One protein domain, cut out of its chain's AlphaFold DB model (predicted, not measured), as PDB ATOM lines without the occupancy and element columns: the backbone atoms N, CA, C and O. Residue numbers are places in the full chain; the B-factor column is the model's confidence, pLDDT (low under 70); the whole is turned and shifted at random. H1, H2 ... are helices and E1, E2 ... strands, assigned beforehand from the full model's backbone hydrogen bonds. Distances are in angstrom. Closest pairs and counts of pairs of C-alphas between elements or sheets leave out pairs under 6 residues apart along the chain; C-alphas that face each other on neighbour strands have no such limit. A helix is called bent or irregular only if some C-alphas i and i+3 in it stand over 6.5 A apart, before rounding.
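What this domain is: This is residues 7 to 58 of the 89 residues of an uncharacterized protein of Pseudogymnoascus sp. VKM F-4520 (FW-2644) (UniProt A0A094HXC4). One helix, H1, lies lengthwise over one face of a small, twisted sheet of four short strands, and the other face of the sheet has no helix on it, a build of two layers. The helix is far longer than any strand and makes much of the long axis, while two loops, residues 35 to 41 and 47 to 53, join the last three strands one to the next. The printed part has 52 residues, with E1, H1, E2, E3 and E4 in that order along the chain, and the sheet runs E1, E4, E3, E2 and is mixed. The class is mixed, helices and strands, with 18 residues in the helix and 16 in strands. The whole is compact, with a radius of gyration of the C-alphas of 10.1 A, and elongated, with spans of 29 by 18 by 18 A.

How they stand to each other: The printed part begins with E1, residues 7 to 9, an edge strand. Its neighbour in the sheet is E4, residues 54 to 57; the two are parallel at 27 degrees, and N 8 and O 55 are 2.8 A apart, within hydrogen-bond range. After a tight link of one residue comes H1, residues 11 to 28. H1 is irregular, with C-alphas 12 and 15 at 7.9 A, and it has a kink of 41 degrees near residue 18; 10 of its 14 O i to N i+4 pairs are within hydrogen-bond range. A tight link of two residues leads to E2, residues 31 to 34, the other edge strand, which is apart from E1. The neighbour of E2 is E3, residues 42 to 46; they form a hairpin, antiparallel at 128 degrees, with N 33 and O 44 at 2.8 A and N 31 and O 46 at 2.9 A. E3 and E4 form a second hairpin, antiparallel at 170 degrees, with N 45 and O 54 at 2.7 A and N 43 and O 56 at 2.9 A. E2, E3 and E4 make a meander, each strand the antiparallel neighbour of the one before. E1, H1 and E2 make a split strand-helix-strand unit, two strands that run the same way with a helix between them in the chain and E4 and E3 between them in the sheet; its crossover is right-handed. H1 is on the sheet at a height of 8.5 A. It lies over E3, and only just over E4, on which 3 of its C-alphas fall. It runs along the strands, at 11 degrees to E3 on the local plane. The closest C-alphas of H1 and E4 are those of Tyr 14 and Gly 57, 6.4 A apart; those of H1 and E2 are Thr 22 and Glu 31, at 6.5 A.

Where its parts are: E1 begins at C-alpha 7, (167.191, 282.230, 235.451), and ends at residue 9. H1 measures 25.0 A from C-alpha 11, at (172.805, 292.250, 239.368), to C-alpha 28, at (177.177, 275.183, 221.661). E2 spans residues 31 to 34. E3, the longest strand with 5 residues, measures 13.8 A from residue 42 to residue 46. E4 measures 10.4 A from residue 54 to C-alpha 57, at (168.848, 289.578, 234.629).

The domain as a whole: The two C-alphas farthest apart are those of Ser 12 and Ala 49, at 30.4 A, while those of Ser 7 and Leu 58, the first and last printed, are 10.2 A apart. The printed part has no cut. No link is long; E2 to E3 and E3 to E4 are short links of seven residues each. From edge to edge of the sheet the strands' lines turn by 87 degrees. The mean pLDDT of the printed part is 89.4, and residues 37 to 39, between E2 and E3, are under 70 in this predicted model.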
ATOM      1  N   SER A   7     166.756 280.836 235.352       91.44
ATOM      2  CA  SER A   7     167.191 282.230 235.451       91.44
ATOM      3  C   SER A   7     168.272 282.397 236.513       91.44
ATOM      4  O   SER A   7     168.128 281.904 237.633       91.44
ATOM      5  N   LEU A   8     169.348 283.098 236.158       90.81
ATOM      6  CA  LEU A   8     170.444 283.456 237.048       90.81
ATOM      7  C   LEU A   8     170.455 284.981 237.263       90.81
ATOM      8  O   LEU A   8     170.704 285.735 236.315       90.81
ATOM      9  N   PRO A   9     170.229 285.466 238.498       88.19
ATOM     10  CA  PRO A   9     170.398 286.878 238.797       88.19
ATOM     11  C   PRO A   9     171.888 287.241 238.749       88.19
ATOM     12  O   PRO A   9     172.726 286.571 239.351       88.19
ATOM     13  N   VAL A  10     172.216 288.318 238.037       86.38
ATOM     14  CA  VAL A  10     173.592 288.809 237.826       86.38
ATOM     15  C   VAL A  10     173.799 290.255 238.287       86.38
ATOM     16  O   VAL A  10     174.928 290.747 238.286       86.38
ATOM     17  N   GLY A  11     172.739 290.916 238.769       85.94
ATOM     18  CA  GLY A  11     172.805 292.250 239.368       85.94
ATOM     19  C   GLY A  11     173.474 293.276 238.449       85.94
ATOM     20  O   GLY A  11     173.379 293.196 237.225       85.94
ATOM     21  N   SER A  12     174.208 294.222 239.035       85.75
ATOM     22  CA  SER A  12     174.962 295.255 238.301       85.75
ATOM     23  C   SER A  12     176.048 294.718 237.355       85.75
ATOM     24  O   SER A  12     176.551 295.469 236.525       85.75
ATOM     25  N   HIS A  13     176.370 293.421 237.408       87.25
ATOM     26  CA  HIS A  13     177.324 292.781 236.496       87.25
ATOM     27  C   HIS A  13     176.672 292.277 235.205       87.25
ATOM     28  O   HIS A  13     177.330 291.577 234.436       87.25
ATOM     29  N   TYR A  14     175.403 292.616 234.944       88.50
ATOM     30  CA  TYR A  14     174.632 292.122 233.799       88.50
ATOM     31  C   TYR A  14     175.390 292.183 232.471       88.50
ATOM     32  O   TYR A  14     175.509 291.162 231.800       88.50
ATOM     33  N   VAL A  15     175.965 293.335 232.112       88.94
ATOM     34  CA  VAL A  15     176.687 293.492 230.836       88.94
ATOM     35  C   VAL A  15     177.879 292.535 230.747       88.94
ATOM     36  O   VAL A  15     178.075 291.882 229.721       88.94
ATOM     37  N   ALA A  16     178.646 292.408 231.833       89.56
ATOM     38  CA  ALA A  16     179.794 291.511 231.891       89.56
ATOM     39  C   ALA A  16     179.360 290.039 231.795       89.56
ATOM     40  O   ALA A  16     179.937 289.280 231.018       89.56
ATOM     41  N   MET A  17     178.309 289.652 232.522       91.25
ATOM     42  CA  MET A  17     177.808 288.278 232.531       91.25
ATOM     43  C   MET A  17     177.116 287.890 231.225       91.25
ATOM     44  O   MET A  17     177.322 286.773 230.754       91.25
ATOM     45  N   ARG A  18     176.363 288.801 230.597       92.62
ATOM     46  CA  ARG A  18     175.821 288.618 229.245       92.62
ATOM     47  C   ARG A  18     176.955 288.316 228.278       92.62
ATOM     48  O   ARG A  18     176.931 287.282 227.627       92.62
ATOM     49  N   ASN A  19     177.965 289.185 228.221       93.44
ATOM     50  CA  ASN A  19     179.081 289.016 227.293       93.44
ATOM     51  C   ASN A  19     179.827 287.695 227.543       93.44
ATOM     52  O   ASN A  19     180.141 286.985 226.589       93.44
ATOM     53  N   PHE A  20     180.061 287.347 228.813       94.50
ATOM     54  CA  PHE A  20     180.684 286.084 229.200       94.50
ATOM     55  C   PHE A  20     179.882 284.874 228.710       94.50
ATOM     56  O   PHE A  20     180.424 284.045 227.984       94.50
ATOM     57  N   TYR A  21     178.596 284.773 229.056       95.75
ATOM     58  CA  TYR A  21     177.785 283.607 228.697       95.75
ATOM     59  C   TYR A  21     177.472 283.539 227.204       95.75
ATOM     60  O   TYR A  21     177.459 282.446 226.644       95.75
ATOM     61  N   THR A  22     177.284 284.675 226.530       95.19
ATOM     62  CA  THR A  22     177.154 284.696 225.069       95.19
ATOM     63  C   THR A  22     178.418 284.153 224.408       95.19
ATOM     64  O   THR A  22     178.312 283.341 223.497       95.19
ATOM     65  N   ALA A  23     179.613 284.532 224.871       96.75
ATOM     66  CA  ALA A  23     180.859 283.995 224.330       96.75
ATOM     67  C   ALA A  23     181.059 282.510 224.681       96.75
ATOM     68  O   ALA A  23     181.392 281.718 223.803       96.75
ATOM     69  N   ALA A  24     180.821 282.127 225.938       96.19
ATOM     70  CA  ALA A  24     181.041 280.771 226.434       96.19
ATOM     71  C   ALA A  24     180.098 279.738 225.798       96.19
ATOM     72  O   ALA A  24     180.512 278.609 225.549       96.19
ATOM     73  N   LEU A  25     178.847 280.118 225.515       96.00
ATOM     74  CA  LEU A  25     177.837 279.215 224.954       96.00
ATOM     75  C   LEU A  25     177.735 279.288 223.423       96.00
ATOM     76  O   LEU A  25     177.086 278.435 222.815       96.00
ATOM     77  N   LYS A  26     178.406 280.250 222.773       95.62
ATOM     78  CA  LYS A  26     178.450 280.359 221.305       95.62
ATOM     79  C   LYS A  26     178.908 279.063 220.613       95.62
ATOM     80  O   LYS A  26     178.269 278.692 219.630       95.62
ATOM     81  N   PRO A  27     179.941 278.334 221.087       94.44
ATOM     82  CA  PRO A  27     180.337 277.058 220.482       94.44
ATOM     83  C   PRO A  27     179.253 275.973 220.553       94.44
ATOM     84  O   PRO A  27     179.244 275.071 219.725       94.44
ATOM     85  N   LEU A  28     178.324 276.082 221.508       94.00
ATOM     86  CA  LEU A  28     177.177 275.183 221.661       94.00
ATOM     87  C   LEU A  28     175.954 275.647 220.848       94.00
ATOM     88  O   LEU A  28     174.864 275.097 220.989       94.00
ATOM     89  N   GLY A  29     176.110 276.683 220.018       94.69
ATOM     90  CA  GLY A  29     175.046 277.226 219.177       94.69
ATOM     91  C   GLY A  29     174.013 278.066 219.929       94.69
ATOM     92  O   GLY A  29     172.922 278.282 219.401       94.69
ATOM     93  N   TYR A  30     174.318 278.521 221.148       96.06
ATOM     94  CA  TYR A  30     173.446 279.448 221.866       96.06
ATOM     95  C   TYR A  30     173.610 280.872 221.340       96.06
ATOM     96  O   TYR A  30     174.718 281.357 221.106       96.06
ATOM     97  N   GLU A  31     172.488 281.572 221.261       95.75
ATOM     98  CA  GLU A  31     172.399 282.986 220.932       95.75
ATOM     99  C   GLU A  31     171.368 283.684 221.822       95.75
ATOM    100  O   GLU A  31     170.571 283.040 222.509       95.75
ATOM    101  N   ILE A  32     171.390 285.016 221.824       94.88
ATOM    102  CA  ILE A  32     170.378 285.814 222.515       94.88
ATOM    103  C   ILE A  32     169.083 285.745 221.703       94.88
ATOM    104  O   ILE A  32     169.022 286.247 220.583       94.88
ATOM    105  N   LYS A  33     168.045 285.143 222.282       94.44
ATOM    106  CA  LYS A  33     166.712 285.004 221.677       94.44
ATOM    107  C   LYS A  33     165.761 286.126 222.093       94.44
ATOM    108  O   LYS A  33     164.843 286.452 221.350       94.44
ATOM    109  N   LEU A  34     165.962 286.702 223.280       92.00
ATOM    110  CA  LEU A  34     165.162 287.813 223.800       92.00
ATOM    111  C   LEU A  34     166.005 288.710 224.705       92.00
ATOM    112  O   LEU A  34     166.839 288.200 225.445       92.00
ATOM    113  N   GLY A  35     165.721 290.013 224.701       82.00
ATOM    114  CA  GLY A  35     166.337 290.987 225.603       82.00
ATOM    115  C   GLY A  35     167.780 291.299 225.209       82.00
ATOM    116  O   GLY A  35     168.641 290.429 225.202       82.00
ATOM    117  N   ASN A  36     168.042 292.544 224.816       73.62
ATOM    118  CA  ASN A  36     169.402 293.057 224.587       73.62
ATOM    119  C   ASN A  36     169.450 294.590 224.418       73.62
ATOM    120  O   ASN A  36     170.479 295.130 224.015       73.62
ATOM    121  N   GLY A  37     168.324 295.280 224.622       63.53
ATOM    122  CA  GLY A  37     168.193 296.708 224.347       63.53
ATOM    123  C   GLY A  37     168.678 297.577 225.502       63.53
ATOM    124  O   GLY A  37     168.716 297.141 226.654       63.53
ATOM    125  N   GLU A  38     169.016 298.827 225.193       58.53
ATOM    126  CA  GLU A  38     169.195 299.862 226.212       58.53
ATOM    127  C   GLU A  38     167.935 299.945 227.096       58.53
ATOM    128  O   GLU A  38     166.812 299.960 226.595       58.53
ATOM    129  N   GLY A  39     168.118 299.932 228.421       65.38
ATOM    130  CA  GLY A  39     167.016 299.935 229.394       65.38
ATOM    131  C   GLY A  39     166.373 298.570 229.685       65.38
ATOM    132  O   GLY A  39     165.410 298.512 230.444       65.38
ATOM    133  N   GLN A  40     166.889 297.475 229.111       71.38
ATOM    134  CA  GLN A  40     166.494 296.107 229.460       71.38
ATOM    135  C   GLN A  40     167.705 295.315 229.962       71.38
ATOM    136  O   GLN A  40     168.401 294.645 229.194       71.38
ATOM    137  N   GLU A  41     167.961 295.347 231.270       85.56
ATOM    138  CA  GLU A  41     169.021 294.543 231.887       85.56
ATOM    139  C   GLU A  41     168.587 293.090 232.146       85.56
ATOM    140  O   GLU A  41     168.696 292.561 233.259       85.56
ATOM    141  N   PHE A  42     168.082 292.445 231.096       90.31
ATOM    142  CA  PHE A  42     167.856 291.010 231.036       90.31
ATOM    143  C   PHE A  42     168.050 290.482 229.612       90.31
ATOM    144  O   PHE A  42     167.816 291.190 228.631       90.31
ATOM    145  N   CYS A  43     168.438 289.214 229.499       94.12
ATOM    146  CA  CYS A  43     168.455 288.489 228.236       94.12
ATOM    147  C   CYS A  43     168.162 287.001 228.443       94.12
ATOM    148  O   CYS A  43     168.482 286.424 229.483       94.12
ATOM    149  N   GLY A  44     167.538 286.387 227.444       95.44
ATOM    150  CA  GLY A  44     167.280 284.957 227.360       95.44
ATOM    151  C   GLY A  44     168.098 284.342 226.230       95.44
ATOM    152  O   GLY A  44     167.975 284.759 225.076       95.44
ATOM    153  N   LEU A  45     168.917 283.348 226.557       96.19
ATOM    154  CA  LEU A  45     169.736 282.587 225.624       96.19
ATOM    155  C   LEU A  45     169.089 281.235 225.292       96.19
ATOM    156  O   LEU A  45     168.469 280.591 226.143       96.19
ATOM    157  N   GLY A  46     169.266 280.792 224.051       95.31
ATOM    158  CA  GLY A  46     168.804 279.495 223.556       95.31
ATOM    159  C   GLY A  46     169.467 279.119 222.234       95.31
ATOM    160  O   GLY A  46     170.130 279.951 221.617       95.31
ATOM    161  N   THR A  47     169.289 277.877 221.789       93.88
ATOM    162  CA  THR A  47     169.799 277.392 220.496       93.88
ATOM    163  C   THR A  47     168.768 277.601 219.387       93.88
ATOM    164  O   THR A  47     167.635 277.987 219.647       93.88
ATOM    165  N   ASN A  48     169.106 277.326 218.125       88.31
ATOM    166  CA  ASN A  48     168.123 277.389 217.028       88.31
ATOM    167  C   ASN A  48     166.939 276.433 217.198       88.31
ATOM    168  O   ASN A  48     165.846 276.729 216.725       88.31
ATOM    169  N   ALA A  49     167.148 275.317 217.891       87.31
ATOM    170  CA  ALA A  49     166.105 274.340 218.169       87.31
ATOM    171  C   ALA A  49     165.272 274.687 219.418       87.31
ATOM    172  O   ALA A  49     164.327 273.964 219.731       87.31
ATOM    173  N   SER A  50     165.607 275.758 220.152       87.44
ATOM    174  CA  SER A  50     164.933 276.129 221.396       87.44
ATOM    175  C   SER A  50     164.522 277.604 221.444       87.44
ATOM    176  O   SER A  50     165.124 278.480 220.829       87.44
ATOM    177  N   GLY A  51     163.514 277.901 222.268       91.06
ATOM    178  CA  GLY A  51     163.291 279.260 222.767       91.06
ATOM    179  C   GLY A  51     164.365 279.688 223.787       91.06
ATOM    180  O   GLY A  51     165.345 278.961 223.993       91.06
ATOM    181  N   PRO A  52     164.195 280.847 224.451       94.19
ATOM    182  CA  PRO A  52     165.063 281.272 225.548       94.19
ATOM    183  C   PRO A  52     164.889 280.358 226.773       94.19
ATOM    184  O   PRO A  52     163.864 280.387 227.455       94.19
ATOM    185  N   ILE A  53     165.908 279.549 227.057       95.06
ATOM    186  CA  ILE A  53     165.913 278.545 228.134       95.06
ATOM    187  C   ILE A  53     166.883 278.889 229.269       95.06
ATOM    188  O   ILE A  53     166.747 278.360 230.369       95.06
ATOM    189  N   PHE A  54     167.835 279.792 229.034       95.38
ATOM    190  CA  PHE A  54     168.769 280.277 230.046       95.38
ATOM    191  C   PHE A  54     168.703 281.798 230.130       95.38
ATOM    192  O   PHE A  54     169.011 282.488 229.164       95.38
ATOM    193  N   TRP A  55     168.295 282.323 231.277       94.81
ATOM    194  CA  TRP A  55     168.034 283.741 231.467       94.81
ATOM    195  C   TRP A  55     169.058 284.385 232.389       94.81
ATOM    196  O   TRP A  55     169.437 283.825 233.417       94.81
ATOM    197  N   LEU A  56     169.455 285.600 232.033       93.12
ATOM    198  CA  LEU A  56     170.243 286.502 232.857       93.12
ATOM    199  C   LEU A  56     169.415 287.755 233.111       93.12
ATOM    200  O   LEU A  56     168.765 288.260 232.200       93.12
ATOM    201  N   GLY A  57     169.471 288.292 234.324       89.31
ATOM    202  CA  GLY A  57     168.848 289.578 234.629       89.31
ATOM    203  C   GLY A  57     169.309 290.158 235.959       89.31
ATOM    204  O   GLY A  57     170.053 289.517 236.701       89.31
ATOM    205  N   LEU A  58     168.865 291.370 236.292       81.62
ATOM    206  CA  LEU A  58     169.256 292.032 237.548       81.62
ATOM    207  C   LEU A  58     168.816 291.274 238.813       81.62
ATOM    208  O   LEU A  58     169.499 291.358 239.832       81.62
TER     209      LEU A  58